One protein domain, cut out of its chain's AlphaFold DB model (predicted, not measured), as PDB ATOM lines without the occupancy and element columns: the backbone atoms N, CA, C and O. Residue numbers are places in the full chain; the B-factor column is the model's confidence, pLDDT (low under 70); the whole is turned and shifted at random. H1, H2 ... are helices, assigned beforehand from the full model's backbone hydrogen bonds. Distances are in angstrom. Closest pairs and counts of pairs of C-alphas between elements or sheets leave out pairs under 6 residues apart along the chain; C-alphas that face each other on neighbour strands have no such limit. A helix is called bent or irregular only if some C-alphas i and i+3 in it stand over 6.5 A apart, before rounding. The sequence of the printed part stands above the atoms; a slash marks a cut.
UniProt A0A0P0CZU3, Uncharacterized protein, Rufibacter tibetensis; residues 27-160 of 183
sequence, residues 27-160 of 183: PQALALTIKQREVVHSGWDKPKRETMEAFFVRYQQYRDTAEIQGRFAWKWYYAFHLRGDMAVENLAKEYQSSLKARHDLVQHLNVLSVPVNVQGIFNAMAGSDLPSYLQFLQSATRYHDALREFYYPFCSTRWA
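AT A GLANCE: This is residues 27 to 160 of the 183 residues of an uncharacterized protein of Rufibacter tibetensis (UniProt A0A0P0CZU3). A loose rod of helices follows one long spine, H3, with H1 and H5 running back along different sides of it. H4 turns the chain at one end; H2 packs near the other. The 134 printed residues include five named helices, H1 to H5, no named strand: all helix, radius of gyration of the C-alphas 20.5 A, spans 66 by 28 by 19 A.

HOW THE PARTS SIT: H1, residues 29 to 45, touches residues 80 to 95 of H3, residues 74 to 112, opposite ways at a shallow tilt of 12 degrees; closest C-alphas Val 40 and Gly 84, 5.7 A. H2, residues 48 to 58, touches H3 residues 76 to 83 at a steep tilt of 56 degrees; closest C-alphas Phe 55 and Ala 79, 5.6 A. H4, residues 114 to 125, only just touches H3, only at the corner, with 3 pairs of C-alphas within 8 A; closest Asn 110 and Val 116, 7.0 A. H5, residues 130 to 158, touches H3; closest C-alphas Gln 96 and Leu 134, 7.4 A. Every O i to N i+4 pair is within hydrogen-bond range in H4, 11 of 13 in H1, 6 of 7 in H2, 32 of 35 in H3, 23 of 25 in H5.

IN THESE COORDINATES: H1 begins at C-alpha 29 (-41.952, -2.846, 0.940). H3, 57.5 A, is irregular: C-alphas 109 and 112 are 7.3 A apart. H5, 42.8 A, is only just irregular, with C-alphas 150 and 153 6.7 A apart, and ends at C-alpha 158 (-27.868, 18.646, -27.794).

THE WHOLE: The printed part has no cut; H2 to H3 is a long link. In the printed part, the model's pLDDT is under 70 at 42 residues, among them residues 60 to 75.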
ATOM      1  N   PRO A  27     -41.638  -9.984   0.947       62.97
ATOM      2  CA  PRO A  27     -40.537  -9.075   1.248       62.97
ATOM      3  C   PRO A  27     -41.087  -7.722   1.706       62.97
ATOM      4  O   PRO A  27     -42.079  -7.242   1.167       62.97
ATOM      5  N   GLN A  28     -40.486  -7.087   2.708       62.62
ATOM      6  CA  GLN A  28     -41.018  -5.818   3.205       62.62
ATOM      7  C   GLN A  28     -40.884  -4.728   2.132       62.62
ATOM      8  O   GLN A  28     -39.778  -4.468   1.658       62.62
ATOM      9  N   ALA A  29     -41.978  -4.023   1.820       62.91
ATOM     10  CA  ALA A  29     -41.952  -2.846   0.940       62.91
ATOM     11  C   ALA A  29     -40.900  -1.811   1.385       62.91
ATOM     12  O   ALA A  29     -40.272  -1.145   0.566       62.91
ATOM     13  N   LEU A  30     -40.649  -1.728   2.696       62.44
ATOM     14  CA  LEU A  30     -39.614  -0.885   3.284       62.44
ATOM     15  C   LEU A  30     -38.198  -1.262   2.819       62.44
ATOM     16  O   LEU A  30     -37.393  -0.376   2.538       62.44
ATOM     17  N   ALA A  31     -37.892  -2.556   2.701       65.50
ATOM     18  CA  ALA A  31     -36.581  -3.023   2.258       65.50
ATOM     19  C   ALA A  31     -36.305  -2.630   0.798       65.50
ATOM     20  O   ALA A  31     -35.175  -2.266   0.472       65.50
ATOM     21  N   LEU A  32     -37.338  -2.621  -0.055       65.12
ATOM     22  CA  LEU A  32     -37.248  -2.145  -1.438       65.12
ATOM     23  C   LEU A  32     -36.902  -0.647  -1.485       65.12
ATOM     24  O   LEU A  32     -35.950  -0.261  -2.159       65.12
ATOM     25  N   THR A  33     -37.606   0.184  -0.710       70.44
ATOM     26  CA  THR A  33     -37.350   1.635  -0.644       70.44
ATOM     27  C   THR A  33     -35.957   1.950  -0.093       70.44
ATOM     28  O   THR A  33     -35.265   2.829  -0.615       70.44
ATOM     29  N   ILE A  34     -35.515   1.222   0.939       74.88
ATOM     30  CA  ILE A  34     -34.168   1.374   1.506       74.88
ATOM     31  C   ILE A  34     -33.115   0.995   0.465       74.88
ATOM     32  O   ILE A  34     -32.187   1.770   0.241       74.88
ATOM     33  N   LYS A  35     -33.280  -0.143  -0.222       71.44
ATOM     34  CA  LYS A  35     -32.339  -0.589  -1.256       71.44
ATOM     35  C   LYS A  35     -32.279   0.363  -2.442       71.44
ATOM     36  O   LYS A  35     -31.185   0.679  -2.896       71.44
ATOM     37  N   GLN A  36     -33.414   0.883  -2.902       65.12
ATOM     38  CA  GLN A  36     -33.440   1.892  -3.960       65.12
ATOM     39  C   GLN A  36     -32.662   3.146  -3.554       65.12
ATOM     40  O   GLN A  36     -31.836   3.639  -4.322       65.12
ATOM     41  N   ARG A  37     -32.872   3.643  -2.329       72.19
ATOM     42  CA  ARG A  37     -32.144   4.811  -1.825       72.19
ATOM     43  C   ARG A  37     -30.650   4.529  -1.679       72.19
ATOM     44  O   ARG A  37     -29.853   5.376  -2.062       72.19
ATOM     45  N   GLU A  38     -30.270   3.364  -1.167       75.06
ATOM     46  CA  GLU A  38     -28.872   2.952  -1.005       75.06
ATOM     47  C   GLU A  38     -28.156   2.847  -2.360       75.06
ATOM     48  O   GLU A  38     -27.040   3.339  -2.522       75.06
ATOM     49  N   VAL A  39     -28.817   2.275  -3.368       68.19
ATOM     50  CA  VAL A  39     -28.284   2.163  -4.732       68.19
ATOM     51  C   VAL A  39     -28.147   3.530  -5.398       68.19
ATOM     52  O   VAL A  39     -27.120   3.800  -6.017       68.19
ATOM     53  N   VAL A  40     -29.147   4.408  -5.267       64.62
ATOM     54  CA  VAL A  40     -29.069   5.773  -5.812       64.62
ATOM     55  C   VAL A  40     -27.991   6.576  -5.086       64.62
ATOM     56  O   VAL A  40     -27.237   7.298  -5.727       64.62
ATOM     57  N   HIS A  41     -27.870   6.438  -3.765       72.25
ATOM     58  CA  HIS A  41     -26.862   7.153  -2.985       72.25
ATOM     59  C   HIS A  41     -25.441   6.679  -3.323       72.25
ATOM     60  O   HIS A  41     -24.600   7.492  -3.690       72.25
ATOM     61  N   SER A  42     -25.204   5.364  -3.322       69.62
ATOM     62  CA  SER A  42     -23.909   4.763  -3.691       69.62
ATOM     63  C   SER A  42     -23.567   4.895  -5.176       69.62
ATOM     64  O   SER A  42     -22.405   4.775  -5.562       69.62
ATOM     65  N   GLY A  43     -24.554   5.146  -6.038       63.09
ATOM     66  CA  GLY A  43     -24.321   5.376  -7.458       63.09
ATOM     67  C   GLY A  43     -23.422   6.583  -7.718       63.09
ATOM     68  O   GLY A  43     -22.760   6.617  -8.758       63.09
ATOM     69  N   TRP A  44     -23.415   7.582  -6.818       64.44
ATOM     70  CA  TRP A  44     -22.663   8.833  -7.006       64.44
ATOM     71  C   TRP A  44     -21.153   8.607  -6.930       64.44
ATOM     72  O   TRP A  44     -20.401   9.323  -7.590       64.44
ATOM     73  N   ASP A  45     -20.737   7.561  -6.215       67.69
ATOM     74  CA  ASP A  45     -19.338   7.177  -6.029       67.69
ATOM     75  C   ASP A  45     -18.828   6.207  -7.112       67.69
ATOM     76  O   ASP A  45     -17.634   5.912  -7.176       67.69
ATOM     77  N   LYS A  46     -19.705   5.696  -7.993       68.12
ATOM     78  CA  LYS A  46     -19.310   4.709  -9.012       68.12
ATOM     79  C   LYS A  46     -18.570   5.350 -10.192       68.12
ATOM     80  O   LYS A  46     -18.964   6.425 -10.660       68.12
ATOM     81  N   PRO A  47     -17.559   4.666 -10.768       70.12
ATOM     82  CA  PRO A  47     -16.849   5.165 -11.938       70.12
ATOM     83  C   PRO A  47     -17.808   5.437 -13.101       70.12
ATOM     84  O   PRO A  47     -18.593   4.578 -13.507       70.12
ATOM     85  N   LYS A  48     -17.712   6.635 -13.691       68.19
ATOM     86  CA  LYS A  48     -18.582   7.058 -14.803       68.19
ATOM     87  C   LYS A  48     -18.517   6.100 -15.994       68.19
ATOM     88  O   LYS A  48     -19.539   5.864 -16.630       68.19
ATOM     89  N   ARG A  49     -17.333   5.530 -16.253       67.75
ATOM     90  CA  ARG A  49     -17.091   4.559 -17.328       67.75
ATOM     91  C   ARG A  49     -17.961   3.310 -17.174       67.75
ATOM     92  O   ARG A  49     -18.640   2.944 -18.122       67.75
ATOM     93  N   GLU A  50     -18.032   2.732 -15.976       71.81
ATOM     94  CA  GLU A  50     -18.852   1.536 -15.728       71.81
ATOM     95  C   GLU A  50     -20.351   1.805 -15.907       71.81
ATOM     96  O   GLU A  50     -21.097   0.957 -16.393       71.81
ATOM     97  N   THR A  51     -20.819   2.990 -15.503       73.12
ATOM     98  CA  THR A  51     -22.229   3.376 -15.669       73.12
ATOM     99  C   THR A  51     -22.585   3.588 -17.140       73.12
ATOM    100  O   THR A  51     -23.671   3.201 -17.567       73.12
ATOM    101  N   MET A  52     -21.663   4.146 -17.925       72.06
ATOM    102  CA  MET A  52     -21.844   4.329 -19.366       72.06
ATOM    103  C   MET A  52     -21.751   3.011 -20.142       72.06
ATOM    104  O   MET A  52     -22.553   2.797 -21.044       72.06
ATOM    105  N   GLU A  53     -20.853   2.093 -19.771       73.81
ATOM    106  CA  GLU A  53     -20.775   0.755 -20.380       73.81
ATOM    107  C   GLU A  53     -22.095  -0.010 -20.228       73.81
ATOM    108  O   GLU A  53     -22.636  -0.510 -21.214       73.81
ATOM    109  N   ALA A  54     -22.676  -0.020 -19.023       72.88
ATOM    110  CA  ALA A  54     -23.983  -0.632 -18.783       72.88
ATOM    111  C   ALA A  54     -25.112   0.037 -19.595       72.88
ATOM    112  O   ALA A  54     -26.024  -0.640 -20.071       72.88
ATOM    113  N   PHE A  55     -25.042   1.357 -19.794       75.25
ATOM    114  CA  PHE A  55     -25.990   2.095 -20.631       75.25
ATOM    115  C   PHE A  55     -25.865   1.718 -22.117       75.25
ATOM    116  O   PHE A  55     -26.876   1.459 -22.770       75.25
ATOM    117  N   PHE A  56     -24.641   1.615 -22.641       74.19
ATOM    118  CA  PHE A  56     -24.382   1.250 -24.037       74.19
ATOM    119  C   PHE A  56     -24.773  -0.191 -24.380       74.19
ATOM    120  O   PHE A  56     -25.039  -0.484 -25.545       74.19
ATOM    121  N   VAL A  57     -24.835  -1.092 -23.393       76.50
ATOM    122  CA  VAL A  57     -25.382  -2.447 -23.584       76.50
ATOM    123  C   VAL A  57     -26.876  -2.394 -23.916       76.50
ATOM    124  O   VAL A  57     -27.325  -3.122 -24.799       76.50
ATOM    125  N   ARG A  58     -27.642  -1.521 -23.248       72.50
ATOM    126  CA  ARG A  58     -29.093  -1.383 -23.460       72.50
ATOM    127  C   ARG A  58     -29.425  -0.504 -24.669       72.50
ATOM    128  O   ARG A  58     -30.351  -0.824 -25.403       72.50
ATOM    129  N   TYR A  59     -28.669   0.570 -24.883       70.88
ATOM    130  CA  TYR A  59     -28.882   1.513 -25.979       70.88
ATOM    131  C   TYR A  59     -27.661   1.577 -26.897       70.88
ATOM    132  O   TYR A  59     -26.874   2.527 -26.869       70.88
ATOM    133  N   GLN A  60     -27.523   0.557 -27.745       68.19
ATOM    134  CA  GLN A  60     -26.413   0.444 -28.700       68.19
ATOM    135  C   GLN A  60     -26.344   1.634 -29.670       68.19
ATOM    136  O   GLN A  60     -25.254   2.034 -30.069       68.19
ATOM    137  N   GLN A  61     -27.491   2.254 -29.967       69.12
ATOM    138  CA  GLN A  61     -27.619   3.443 -30.817       69.12
ATOM    139  C   GLN A  61     -26.858   4.682 -30.315       69.12
ATOM    140  O   GLN A  61     -26.678   5.631 -31.071       69.12
ATOM    141  N   TYR A  62     -26.387   4.682 -29.062       65.38
ATOM    142  CA  TYR A  62     -25.613   5.782 -28.484       65.38
ATOM    143  C   TYR A  62     -24.134   5.430 -28.239       65.38
ATOM    144  O   TYR A  62     -23.446   6.212 -27.582       65.38
ATOM    145  N   ARG A  63     -23.612   4.301 -28.751       62.22
ATOM    146  CA  ARG A  63     -22.206   3.882 -28.534       62.22
ATOM    147  C   ARG A  63     -21.163   4.901 -29.000       62.22
ATOM    148  O   ARG A  63     -20.200   5.120 -28.280       62.22
ATOM    149  N   ASP A  64     -21.378   5.549 -30.144       58.22
ATOM    150  CA  ASP A  64     -20.417   6.490 -30.760       58.22
ATOM    151  C   ASP A  64     -20.498   7.922 -30.206       58.22
ATOM    152  O   ASP A  64     -20.061   8.904 -30.808       58.22
ATOM    153  N   THR A  65     -21.092   8.082 -29.029       59.59
ATOM    154  CA  THR A  65     -21.364   9.396 -28.459       59.59
ATOM    155  C   THR A  65     -20.144   9.883 -27.666       59.59
ATOM    156  O   THR A  65     -19.749   9.228 -26.708       59.59
ATOM    157  N   ALA A  66     -19.596  11.059 -28.019       53.75
ATOM    158  CA  ALA A  66     -18.340  11.620 -27.486       53.75
ATOM    159  C   ALA A  66     -18.106  11.409 -25.974       53.75
ATOM    160  O   ALA A  66     -19.031  11.623 -25.172       53.75
ATOM    161  N   GLU A  67     -16.860  11.048 -25.626       56.91
ATOM    162  CA  GLU A  67     -16.383  10.787 -24.262       56.91
ATOM    163  C   GLU A  67     -16.766  11.901 -23.284       56.91
ATOM    164  O   GLU A  67     -16.830  13.089 -23.612       56.91
ATOM    165  N   ILE A  68     -17.029  11.505 -22.040       59.22
ATOM    166  CA  ILE A  68     -17.427  12.428 -20.981       59.22
ATOM    167  C   ILE A  68     -16.207  13.226 -20.523       59.22
ATOM    168  O   ILE A  68     -15.486  12.820 -19.615       59.22
ATOM    169  N   GLN A  69     -15.999  14.389 -21.135       49.62
ATOM    170  CA  GLN A  69     -14.986  15.347 -20.709       49.62
ATOM    171  C   GLN A  69     -15.619  16.353 -19.738       49.62
ATOM    172  O   GLN A  69     -16.355  17.251 -20.138       49.62
ATOM    173  N   GLY A  70     -15.393  16.158 -18.431       58.69
ATOM    174  CA  GLY A  70     -15.824  17.092 -17.386       58.69
ATOM    175  C   GLY A  70     -16.292  16.458 -16.071       58.69
ATOM    176  O   GLY A  70     -16.537  15.252 -15.948       58.69
ATOM    177  N   ARG A  71     -16.448  17.308 -15.044       58.25
ATOM    178  CA  ARG A  71     -16.944  16.911 -13.711       58.25
ATOM    179  C   ARG A  71     -18.402  16.440 -13.747       58.25
ATOM    180  O   ARG A  71     -18.732  15.498 -13.033       58.25
ATOM    181  N   PHE A  72     -19.221  16.997 -14.636       63.59
ATOM    182  CA  PHE A  72     -20.634  16.670 -14.807       63.59
ATOM    183  C   PHE A  72     -20.974  16.515 -16.293       63.59
ATOM    184  O   PHE A  72     -20.527  17.309 -17.116       63.59
ATOM    185  N   ALA A  73     -21.781  15.509 -16.626       68.62
ATOM    186  CA  ALA A  73     -22.353  15.357 -17.956       68.62
ATOM    187  C   ALA A  73     -23.769  14.805 -17.851       68.62
ATOM    188  O   ALA A  73     -23.998  13.783 -17.202       68.62
ATOM    189  N   TRP A  74     -24.701  15.443 -18.558       69.25
ATOM    190  CA  TRP A  74     -26.094  15.007 -18.629       69.25
ATOM    191  C   TRP A  74     -26.225  13.550 -19.098       69.25
ATOM    192  O   TRP A  74     -27.054  12.819 -18.568       69.25
ATOM    193  N   LYS A  75     -25.345  13.089 -20.000       69.75
ATOM    194  CA  LYS A  75     -25.280  11.683 -20.448       69.75
ATOM    195  C   LYS A  75     -25.079  10.713 -19.281       69.75
ATOM    196  O   LYS A  75     -25.823   9.747 -19.147       69.75
ATOM    197  N   TRP A  76     -24.114  11.007 -18.406       71.88
ATOM    198  CA  TRP A  76     -23.873  10.201 -17.211       71.88
ATOM    199  C   TRP A  76     -25.037  10.293 -16.231       71.88
ATOM    200  O   TRP A  76     -25.406   9.275 -15.669       71.88
ATOM    201  N   TYR A  77     -25.657  11.465 -16.071       75.69
ATOM    202  CA  TYR A  77     -26.808  11.631 -15.179       75.69
ATOM    203  C   TYR A  77     -28.002  10.750 -15.590       75.69
ATOM    204  O   TYR A  77     -28.601  10.086 -14.749       75.69
ATOM    205  N   TYR A  78     -28.316  10.669 -16.885       74.88
ATOM    206  CA  TYR A  78     -29.369   9.770 -17.376       74.88
ATOM    207  C   TYR A  78     -28.976   8.292 -17.286       74.88
ATOM    208  O   TYR A  78     -29.781   7.472 -16.843       74.88
ATOM    209  N   ALA A  79     -27.736   7.948 -17.648       75.38
ATOM    210  CA  ALA A  79     -27.219   6.586 -17.514       75.38
ATOM    211  C   ALA A  79     -27.197   6.112 -16.049       75.38
ATOM    212  O   ALA A  79     -27.467   4.949 -15.754       75.38
ATOM    213  N   PHE A  80     -26.920   7.028 -15.126       75.81
ATOM    214  CA  PHE A  80     -26.942   6.812 -13.688       75.81
ATOM    215  C   PHE A  80     -28.340   6.448 -13.188       75.81
ATOM    216  O   PHE A  80     -28.488   5.444 -12.491       75.81
ATOM    217  N   HIS A  81     -29.367   7.208 -13.586       76.12
ATOM    218  CA  HIS A  81     -30.752   6.917 -13.200       76.12
ATOM    219  C   HIS A  81     -31.230   5.590 -13.780       76.12
ATOM    220  O   HIS A  81     -31.779   4.770 -13.052       76.12
ATOM    221  N   LEU A  82     -30.900   5.309 -15.046       76.50
ATOM    222  CA  LEU A  82     -31.192   4.013 -15.661       76.50
ATOM    223  C   LEU A  82     -30.543   2.853 -14.887       76.50
ATOM    224  O   LEU A  82     -31.159   1.807 -14.697       76.50
ATOM    225  N   ARG A  83     -29.297   3.019 -14.427       74.38
ATOM    226  CA  ARG A  83     -28.602   1.995 -13.635       74.38
ATOM    227  C   ARG A  83     -29.243   1.793 -12.261       74.38
ATOM    228  O   ARG A  83     -29.288   0.658 -11.792       74.38
ATOM    229  N   GLY A  84     -29.738   2.866 -11.645       71.56
ATOM    230  CA  GLY A  84     -30.530   2.802 -10.417       71.56
ATOM    231  C   GLY A  84     -31.797   1.970 -10.603       71.56
ATOM    232  O   GLY A  84     -32.029   1.044  -9.827       71.56
ATOM    233  N   ASP A  85     -32.544   2.228 -11.678       74.81
ATOM    234  CA  ASP A  85     -33.765   1.486 -12.015       74.81
ATOM    235  C   ASP A  85     -33.480  -0.006 -12.251       74.81
ATOM    236  O   ASP A  85     -34.154  -0.871 -11.693       74.81
ATOM    237  N   MET A  86     -32.435  -0.328 -13.025       76.31
ATOM    238  CA  MET A  86     -32.062  -1.719 -13.322       76.31
ATOM    239  C   MET A  86     -31.668  -2.508 -12.069       76.31
ATOM    240  O   MET A  86     -31.963  -3.696 -11.957       76.31
ATOM    241  N   ALA A  87     -31.000  -1.865 -11.114       73.25
ATOM    242  CA  ALA A  87     -30.555  -2.523  -9.890       73.25
ATOM    243  C   ALA A  87     -31.714  -2.922  -8.961       73.25
ATOM    244  O   ALA A  87     -31.568  -3.865  -8.185       73.25
ATOM    245  N   VAL A  88     -32.858  -2.236  -9.044       73.50
ATOM    246  CA  VAL A  88     -34.056  -2.553  -8.247       73.50
ATOM    247  C   VAL A  88     -35.113  -3.335  -9.025       73.50
ATOM    248  O   VAL A  88     -36.032  -3.869  -8.409       73.50
ATOM    249  N   GLU A  89     -34.976  -3.457 -10.348       79.56
ATOM    250  CA  GLU A  89     -35.948  -4.118 -11.227       79.56
ATOM    251  C   GLU A  89     -36.266  -5.553 -10.776       79.56
ATOM    252  O   GLU A  89     -37.433  -5.924 -10.649       79.56
ATOM    253  N   ASN A  90     -35.236  -6.351 -10.482       80.44
ATOM    254  CA  ASN A  90     -35.417  -7.736 -10.040       80.44
ATOM    255  C   ASN A  90     -36.115  -7.815  -8.679       80.44
ATOM    256  O   ASN A  90     -37.036  -8.609  -8.511       80.44
ATOM    257  N   LEU A  91     -35.731  -6.948  -7.736       76.88
ATOM    258  CA  LEU A  91     -36.322  -6.918  -6.398       76.88
ATOM    259  C   LEU A  91     -37.791  -6.464  -6.440       76.88
ATOM    260  O   LEU A  91     -38.633  -7.004  -5.727       76.88
ATOM    261  N   ALA A  92     -38.119  -5.507  -7.312       79.50
ATOM    262  CA  ALA A  92     -39.490  -5.064  -7.540       79.50
ATOM    263  C   ALA A  92     -40.350  -6.176  -8.165       79.50
ATOM    264  O   ALA A  92     -41.471  -6.407  -7.711       79.50
ATOM    265  N   LYS A  93     -39.820  -6.902  -9.163       82.81
ATOM    266  CA  LYS A  93     -40.499  -8.059  -9.772       82.81
ATOM    267  C   LYS A  93     -40.741  -9.174  -8.762       82.81
ATOM    268  O   LYS A  93     -41.851  -9.700  -8.697       82.81
ATOM    269  N   GLU A  94     -39.738  -9.502  -7.954       83.38
ATOM    270  CA  GLU A  94     -39.851 -10.514  -6.907       83.38
ATOM    271  C   GLU A  94     -40.931 -10.126  -5.889       83.38
ATOM    272  O   GLU A  94     -41.846 -10.907  -5.631       83.38
ATOM    273  N   TYR A  95     -40.925  -8.879  -5.410       80.25
ATOM    274  CA  TYR A  95     -41.951  -8.365  -4.500       80.25
ATOM    275  C   TYR A  95     -43.371  -8.449  -5.087       80.25
ATOM    276  O   TYR A  95     -44.283  -8.955  -4.427       80.25
ATOM    277  N   GLN A  96     -43.567  -8.012  -6.338       83.81
ATOM    278  CA  GLN A  96     -44.862  -8.117  -7.022       83.81
ATOM    279  C   GLN A  96     -45.307  -9.578  -7.186       83.81
ATOM    280  O   GLN A  96     -46.484  -9.889  -6.991       83.81
ATOM    281  N   SER A  97     -44.375 -10.483  -7.501       85.19
ATOM    282  CA  SER A  97     -44.669 -11.910  -7.649       85.19
ATOM    283  C   SER A  97     -45.086 -12.566  -6.327       85.19
ATOM    284  O   SER A  97     -46.079 -13.291  -6.302       85.19
ATOM    285  N   SER A  98     -44.422 -12.236  -5.214       82.69
ATOM    286  CA  SER A  98     -44.760 -12.751  -3.881       82.69
ATOM    287  C   SER A  98     -46.113 -12.234  -3.389       82.69
ATOM    288  O   SER A  98     -46.889 -12.982  -2.793       82.69
ATOM    289  N   LEU A  99     -46.443 -10.970  -3.680       83.38
ATOM    290  CA  LEU A  99     -47.771 -10.414  -3.407       83.38
ATOM    291  C   LEU A  99     -48.870 -11.157  -4.174       83.38
ATOM    292  O   LEU A  99     -49.890 -11.521  -3.584       83.38
ATOM    293  N   LYS A 100     -48.649 -11.414  -5.467       85.94
ATOM    294  CA  LYS A 100     -49.589 -12.166  -6.299       85.94
ATOM    295  C   LYS A 100     -49.758 -13.605  -5.805       85.94
ATOM    296  O   LYS A 100     -50.885 -14.033  -5.589       85.94
ATOM    297  N   ALA A 101     -48.662 -14.312  -5.525       84.19
ATOM    298  CA  ALA A 101     -48.702 -15.685  -5.022       84.19
ATOM    299  C   ALA A 101     -49.467 -15.802  -3.692       84.19
ATOM    300  O   ALA A 101     -50.257 -16.729  -3.497       84.19
ATOM    301  N   ARG A 102     -49.286 -14.835  -2.782       81.44
ATOM    302  CA  ARG A 102     -50.057 -14.766  -1.535       81.44
ATOM    303  C   ARG A 102     -51.543 -14.531  -1.792       81.44
ATOM    304  O   ARG A 102     -52.367 -15.167  -1.140       81.44
ATOM    305  N   HIS A 103     -51.888 -13.632  -2.710       84.25
ATOM    306  CA  HIS A 103     -53.280 -13.367  -3.063       84.25
ATOM    307  C   HIS A 103     -53.958 -14.596  -3.672       84.25
ATOM    308  O   HIS A 103     -55.027 -14.977  -3.203       84.25
ATOM    309  N   ASP A 104     -53.306 -15.268  -4.619       84.12
ATOM    310  CA  ASP A 104     -53.835 -16.468  -5.273       84.12
ATOM    311  C   ASP A 104     -54.032 -17.613  -4.262       84.12
ATOM    312  O   ASP A 104     -55.069 -18.277  -4.259       84.12
ATOM    313  N   LEU A 105     -53.092 -17.798  -3.323       81.19
ATOM    314  CA  LEU A 105     -53.242 -18.768  -2.234       81.19
ATOM    315  C   LEU A 105     -54.445 -18.442  -1.337       81.19
ATOM    316  O   LEU A 105     -55.204 -19.337  -0.971       81.19
ATOM    317  N   VAL A 106     -54.633 -17.169  -0.984       78.25
ATOM    318  CA  VAL A 106     -55.768 -16.724  -0.162       78.25
ATOM    319  C   VAL A 106     -57.092 -16.914  -0.904       78.25
ATOM    320  O   VAL A 106     -58.055 -17.361  -0.286       78.25
ATOM    321  N   GLN A 107     -57.149 -16.634  -2.209       79.19
ATOM    322  CA  GLN A 107     -58.330 -16.897  -3.040       79.19
ATOM    323  C   GLN A 107     -58.656 -18.399  -3.079       79.19
ATOM    324  O   GLN A 107     -59.795 -18.788  -2.832       79.19
ATOM    325  N   HIS A 108     -57.648 -19.257  -3.269       78.38
ATOM    326  CA  HIS A 108     -57.817 -20.716  -3.265       78.38
ATOM    327  C   HIS A 108     -58.200 -21.308  -1.903       78.38
ATOM    328  O   HIS A 108     -58.800 -22.375  -1.860       78.38
ATOM    329  N   LEU A 109     -57.854 -20.665  -0.787       73.94
ATOM    330  CA  LEU A 109     -58.269 -21.123   0.545       73.94
ATOM    331  C   LEU A 109     -59.653 -20.581   0.938       73.94
ATOM    332  O   LEU A 109     -60.370 -21.222   1.702       73.94
ATOM    333  N   ASN A 110     -60.054 -19.427   0.395       69.31
ATOM    334  CA  ASN A 110     -61.324 -18.765   0.704       69.31
ATOM    335  C   ASN A 110     -62.513 -19.216  -0.151       69.31
ATOM    336  O   ASN A 110     -63.604 -18.670   0.015       69.31
ATOM    337  N   VAL A 111     -62.371 -20.239  -1.000       63.09
ATOM    338  CA  VAL A 111     -63.495 -20.793  -1.788       63.09
ATOM    339  C   VAL A 111     -64.660 -21.268  -0.904       63.09
ATOM    340  O   VAL A 111     -65.788 -21.356  -1.372       63.09
ATOM    341  N   LEU A 112     -64.415 -21.526   0.388       62.81
ATOM    342  CA  LEU A 112     -65.449 -21.899   1.358       62.81
ATOM    343  C   LEU A 112     -66.260 -20.720   1.933       62.81
ATOM    344  O   LEU A 112     -67.311 -20.950   2.527       62.81
ATOM    345  N   SER A 113     -65.804 -19.470   1.797       71.38
ATOM    346  CA  SER A 113     -66.433 -18.314   2.453       71.38
ATOM    347  C   SER A 113     -67.164 -17.423   1.449       71.38
ATOM    348  O   SER A 113     -66.573 -16.532   0.833       71.38
ATOM    349  N   VAL A 114     -68.477 -17.636   1.300       73.56
ATOM    350  CA  VAL A 114     -69.356 -16.809   0.445       73.56
ATOM    351  C   VAL A 114     -69.194 -15.298   0.712       73.56
ATOM    352  O   VAL A 114     -69.027 -14.556  -0.257       73.56
ATOM    353  N   PRO A 115     -69.149 -14.805   1.971       76.25
ATOM    354  CA  PRO A 115     -69.006 -13.370   2.240       76.25
ATOM    355  C   PRO A 115     -67.698 -12.765   1.712       76.25
ATOM    356  O   PRO A 115     -67.697 -11.657   1.176       76.25
ATOM    357  N   VAL A 116     -66.588 -13.497   1.826       75.12
ATOM    358  CA  VAL A 116     -65.260 -13.018   1.403       75.12
ATOM    359  C   VAL A 116     -65.166 -12.940  -0.120       75.12
ATOM    360  O   VAL A 116     -64.600 -11.988  -0.652       75.12
ATOM    361  N   ASN A 117     -65.773 -13.897  -0.826       79.44
ATOM    362  CA  ASN A 117     -65.833 -13.880  -2.289       79.44
ATOM    363  C   ASN A 117     -66.632 -12.678  -2.803       79.44
ATOM    364  O   ASN A 117     -66.168 -11.966  -3.691       79.44
ATOM    365  N   VAL A 118     -67.795 -12.398  -2.204       83.06
ATOM    366  CA  VAL A 118     -68.616 -11.233  -2.573       83.06
ATOM    367  C   VAL A 118     -67.847  -9.930  -2.344       83.06
ATOM    368  O   VAL A 118     -67.805  -9.083  -3.235       83.06
ATOM    369  N   GLN A 119     -67.173  -9.785  -1.200       83.12
ATOM    370  CA  GLN A 119     -66.330  -8.617  -0.934       83.12
ATOM    371  C   GLN A 119     -65.187  -8.484  -1.955       83.12
ATOM    372  O   GLN A 119     -64.906  -7.380  -2.417       83.12
ATOM    373  N   GLY A 120     -64.559  -9.595  -2.348       83.81
ATOM    374  CA  GLY A 120     -63.533  -9.618  -3.391       83.81
ATOM    375  C   GLY A 120     -64.048  -9.122  -4.743       83.81
ATOM    376  O   GLY A 120     -63.391  -8.303  -5.379       83.81
ATOM    377  N   ILE A 121     -65.249  -9.547  -5.145       84.56
ATOM    378  CA  ILE A 121     -65.893  -9.105  -6.391       84.56
ATOM    379  C   ILE A 121     -66.190  -7.600  -6.349       84.56
ATOM    380  O   ILE A 121     -65.886  -6.893  -7.307       84.56
ATOM    381  N   PHE A 122     -66.732  -7.084  -5.241       88.25
ATOM    382  CA  PHE A 122     -66.964  -5.643  -5.086       88.25
ATOM    383  C   PHE A 122     -65.667  -4.835  -5.144       88.25
ATOM    384  O   PHE A 122     -65.624  -3.811  -5.823       88.25
ATOM    385  N   ASN A 123     -64.603  -5.310  -4.496       86.44
ATOM    386  CA  ASN A 123     -63.293  -4.661  -4.559       86.44
ATOM    387  C   ASN A 123     -62.725  -4.665  -5.987       86.44
ATOM    388  O   ASN A 123     -62.188  -3.651  -6.426       86.44
ATOM    389  N   ALA A 124     -62.899  -5.763  -6.728       86.62
ATOM    390  CA  ALA A 124     -62.484  -5.853  -8.126       86.62
ATOM    391  C   ALA A 124     -63.265  -4.889  -9.031       86.62
ATOM    392  O   ALA A 124     -62.674  -4.196  -9.853       86.62
ATOM    393  N   MET A 125     -64.584  -4.772  -8.841       89.62
ATOM    394  CA  MET A 125     -65.399  -3.792  -9.572       89.62
ATOM    395  C   MET A 125     -65.027  -2.346  -9.227       89.62
ATOM    396  O   MET A 125     -65.085  -1.474 -10.090       89.62
ATOM    397  N   ALA A 126     -64.635  -2.086  -7.979       91.44
ATOM    398  CA  ALA A 126     -64.169  -0.776  -7.536       91.44
ATOM    399  C   ALA A 126     -62.718  -0.467  -7.958       91.44
ATOM    400  O   ALA A 126     -62.260   0.658  -7.759       91.44
ATOM    401  N   GLY A 127     -61.981  -1.444  -8.502       86.44
ATOM    402  CA  GLY A 127     -60.560  -1.310  -8.836       86.44
ATOM    403  C   GLY A 127     -59.643  -1.155  -7.616       86.44
ATOM    404  O   GLY A 127     -58.530  -0.644  -7.742       86.44
ATOM    405  N   SER A 128     -60.107  -1.552  -6.429       86.06
ATOM    406  CA  SER A 128     -59.373  -1.464  -5.158       86.06
ATOM    407  C   SER A 128     -58.774  -2.803  -4.715       86.06
ATOM    408  O   SER A 128     -58.224  -2.924  -3.618       86.06
ATOM    409  N   ASP A 129     -58.871  -3.824  -5.563       87.19
ATOM    410  CA  ASP A 129     -58.235  -5.117  -5.381       87.19
ATOM    411  C   ASP A 129     -56.734  -5.084  -5.729       87.19
ATOM    412  O   ASP A 129     -56.222  -4.211  -6.434       87.19
ATOM    413  N   LEU A 130     -56.000  -6.075  -5.217       87.38
ATOM    414  CA  LEU A 130     -54.558  -6.183  -5.440       87.38
ATOM    415  C   LEU A 130     -54.186  -6.322  -6.935       87.38
ATOM    416  O   LEU A 130     -53.245  -5.645  -7.354       87.38
ATOM    417  N   PRO A 131     -54.869  -7.150  -7.754       88.12
ATOM    418  CA  PRO A 131     -54.636  -7.185  -9.197       88.12
ATOM    419  C   PRO A 131     -54.741  -5.817  -9.883       88.12
ATOM    420  O   PRO A 131     -53.830  -5.465 -10.637       88.12
ATOM    421  N   SER A 132     -55.783  -5.028  -9.598       89.81
ATOM    422  CA  SER A 132     -55.934  -3.672 -10.153       89.81
ATOM    423  C   SER A 132     -54.795  -2.744  -9.733       89.81
ATOM    424  O   SER A 132     -54.231  -2.033 -10.567       89.81
ATOM    425  N   TYR A 133     -54.370  -2.808  -8.469       88.62
ATOM    426  CA  TYR A 133     -53.210  -2.051  -7.994       88.62
ATOM    427  C   TYR A 133     -51.913  -2.432  -8.734       88.62
ATOM    428  O   TYR A 133     -51.161  -1.555  -9.164       88.62
ATOM    429  N   LEU A 134     -51.657  -3.727  -8.945       89.44
ATOM    430  CA  LEU A 134     -50.482  -4.187  -9.696       89.44
ATOM    431  C   LEU A 134     -50.530  -3.750 -11.170       89.44
ATOM    432  O   LEU A 134     -49.501  -3.364 -11.727       89.44
ATOM    433  N   GLN A 135     -51.712  -3.763 -11.794       90.38
ATOM    434  CA  GLN A 135     -51.893  -3.250 -13.154       90.38
ATOM    435  C   GLN A 135     -51.621  -1.747 -13.241       90.38
ATOM    436  O   GLN A 135     -50.958  -1.308 -14.181       90.38
ATOM    437  N   PHE A 136     -52.075  -0.969 -12.255       90.88
ATOM    438  CA  PHE A 136     -51.778   0.459 -12.166       90.88
ATOM    439  C   PHE A 136     -50.270   0.726 -12.064       90.88
ATOM    440  O   PHE A 136     -49.741   1.562 -12.792       90.88
ATOM    441  N   LEU A 137     -49.548  -0.012 -11.215       89.38
ATOM    442  CA  LEU A 137     -48.092   0.130 -11.131       89.38
ATOM    443  C   LEU A 137     -47.423  -0.165 -12.478       89.38
ATOM    444  O   LEU A 137     -46.549   0.580 -12.915       89.38
ATOM    445  N   GLN A 138     -47.864  -1.219 -13.167       89.69
ATOM    446  CA  GLN A 138     -47.312  -1.582 -14.465       89.69
ATOM    447  C   GLN A 138     -47.620  -0.535 -15.546       89.69
ATOM    448  O   GLN A 138     -46.767  -0.267 -16.393       89.69
ATOM    449  N   SER A 139     -48.817   0.059 -15.548       90.62
ATOM    450  CA  SER A 139     -49.168   1.118 -16.500       90.62
ATOM    451  C   SER A 139     -48.374   2.397 -16.232       90.62
ATOM    452  O   SER A 139     -47.878   3.005 -17.179       90.62
ATOM    453  N   ALA A 140     -48.155   2.747 -14.961       90.50
ATOM    454  CA  ALA A 140     -47.298   3.859 -14.566       90.50
ATOM    455  C   ALA A 140     -45.844   3.658 -15.030       90.50
ATOM    456  O   ALA A 140     -45.243   4.587 -15.570       90.50
ATOM    457  N   THR A 141     -45.295   2.441 -14.901       87.75
ATOM    458  CA  THR A 141     -43.963   2.108 -15.436       87.75
ATOM    459  C   THR A 141     -43.906   2.284 -16.952       87.75
ATOM    460  O   THR A 141     -43.036   2.993 -17.444       87.75
ATOM    461  N   ARG A 142     -44.872   1.727 -17.698       89.94
ATOM    462  CA  ARG A 142     -44.913   1.866 -19.166       89.94
ATOM    463  C   ARG A 142     -45.021   3.325 -19.611       89.94
ATOM    464  O   ARG A 142     -44.377   3.721 -20.576       89.94
ATOM    465  N   TYR A 143     -45.824   4.125 -18.910       91.06
ATOM    466  CA  TYR A 143     -45.935   5.558 -19.180       91.06
ATOM    467  C   TYR A 143     -44.600   6.277 -18.957       91.06
ATOM    468  O   TYR A 143     -44.189   7.100 -19.774       91.06
ATOM    469  N   HIS A 144     -43.891   5.934 -17.880       88.06
ATOM    470  CA  HIS A 144     -42.571   6.485 -17.601       88.06
ATOM    471  C   HIS A 144     -41.531   6.088 -18.663       88.06
ATOM    472  O   HIS A 144     -40.724   6.924 -19.071       88.06
ATOM    473  N   ASP A 145     -41.575   4.848 -19.154       86.44
ATOM    474  CA  ASP A 145     -40.704   4.379 -20.236       86.44
ATOM    475  C   ASP A 145     -40.981   5.119 -21.554       86.44
ATOM    476  O   ASP A 145     -40.047   5.569 -22.215       86.44
ATOM    477  N   ALA A 146     -42.252   5.343 -21.899       88.25
ATOM    478  CA  ALA A 146     -42.626   6.126 -23.079       88.25
ATOM    479  C   ALA A 146     -42.138   7.583 -22.981       88.25
ATOM    480  O   ALA A 146     -41.629   8.150 -23.949       88.25
ATOM    481  N   LEU A 147     -42.240   8.187 -21.793       87.94
ATOM    482  CA  LEU A 147     -41.729   9.532 -21.533       87.94
ATOM    483  C   LEU A 147     -40.207   9.592 -21.725       87.94
ATOM    484  O   LEU A 147     -39.674  10.520 -22.331       87.94
ATOM    485  N   ARG A 148     -39.503   8.577 -21.224       83.12
ATOM    486  CA  ARG A 148     -38.052   8.430 -21.348       83.12
ATOM    487  C   ARG A 148     -37.625   8.326 -22.809       83.12
ATOM    488  O   ARG A 148     -36.743   9.071 -23.230       83.12
ATOM    489  N   GLU A 149     -38.278   7.462 -23.578       82.31
ATOM    490  CA  GLU A 149     -38.018   7.284 -25.008       82.31
ATOM    491  C   GLU A 149     -38.285   8.567 -25.807       82.31
ATOM    492  O   GLU A 149     -37.504   8.909 -26.691       82.31
ATOM    493  N   PHE A 150     -39.312   9.337 -25.437       83.69
ATOM    494  CA  PHE A 150     -39.584  10.639 -26.045       83.69
ATOM    495  C   PHE A 150     -38.478  11.672 -25.767       83.69
ATOM    496  O   PHE A 150     -38.069  12.396 -26.675       83.69
ATOM    497  N   TYR A 151     -37.960  11.755 -24.534       79.62
ATOM    498  CA  TYR A 151     -36.968  12.776 -24.158       79.62
ATOM    499  C   TYR A 151     -35.514  12.424 -24.486       79.62
ATOM    500  O   TYR A 151     -34.685  13.329 -24.640       79.62
ATOM    501  N   TYR A 152     -35.183  11.136 -24.600       73.62
ATOM    502  CA  TYR A 152     -33.822  10.679 -24.886       73.62
ATOM    503  C   TYR A 152     -33.244  11.288 -26.173       73.62
ATOM    504  O   TYR A 152     -32.159  11.868 -26.080       73.62
ATOM    505  N   PRO A 153     -33.966  11.310 -27.312       72.38
ATOM    506  CA  PRO A 153     -33.541  11.985 -28.536       72.38
ATOM    507  C   PRO A 153     -33.242  13.477 -28.385       72.38
ATOM    508  O   PRO A 153     -32.351  13.976 -29.059       72.38
ATOM    509  N   PHE A 154     -33.929  14.222 -27.513       69.44
ATOM    510  CA  PHE A 154     -33.675  15.662 -27.337       69.44
ATOM    511  C   PHE A 154     -32.393  15.921 -26.542       69.44
ATOM    512  O   PHE A 154     -31.575  16.775 -26.907       69.44
ATOM    513  N   CYS A 155     -32.167  15.142 -25.481       61.94
ATOM    514  CA  CYS A 155     -30.898  15.168 -24.755       61.94
ATOM    515  C   CYS A 155     -29.748  14.684 -25.645       61.94
ATOM    516  O   CYS A 155     -28.684  15.307 -25.685       61.94
ATOM    517  N   SER A 156     -30.007  13.645 -26.437       57.38
ATOM    518  CA  SER A 156     -29.159  13.194 -27.528       57.38
ATOM    519  C   SER A 156     -29.438  13.950 -28.832       57.38
ATOM    520  O   SER A 156     -29.351  13.339 -29.873       57.38
ATOM    521  N   THR A 157     -29.824  15.231 -28.847       52.53
ATOM    522  CA  THR A 157     -29.708  16.126 -30.034       52.53
ATOM    523  C   THR A 157     -28.873  17.362 -29.688       52.53
ATOM    524  O   THR A 157     -28.096  17.859 -30.499       52.53
ATOM    525  N   ARG A 158     -28.832  17.709 -28.396       48.03
ATOM    526  CA  ARG A 158     -27.868  18.646 -27.794       48.03
ATOM    527  C   ARG A 158     -26.456  18.064 -27.543       48.03
ATOM    528  O   ARG A 158     -25.498  18.814 -27.436       48.03
ATOM    529  N   TRP A 159     -26.332  16.737 -27.470       46.97
ATOM    530  CA  TRP A 159     -25.121  15.880 -27.461       46.97
ATOM    531  C   TRP A 159     -24.026  16.026 -28.550       46.97
ATOM    532  O   TRP A 159     -22.897  15.643 -28.242       46.97
ATOM    533  N   ALA A 160     -24.326  16.447 -29.790       42.41
ATOM    534  CA  ALA A 160     -23.469  16.223 -30.973       42.41
ATOM    535  C   ALA A 160     -22.794  17.491 -31.517       42.41
ATOM    536  O   ALA A 160     -21.983  17.401 -32.433       42.41
TER     537      ALA A 160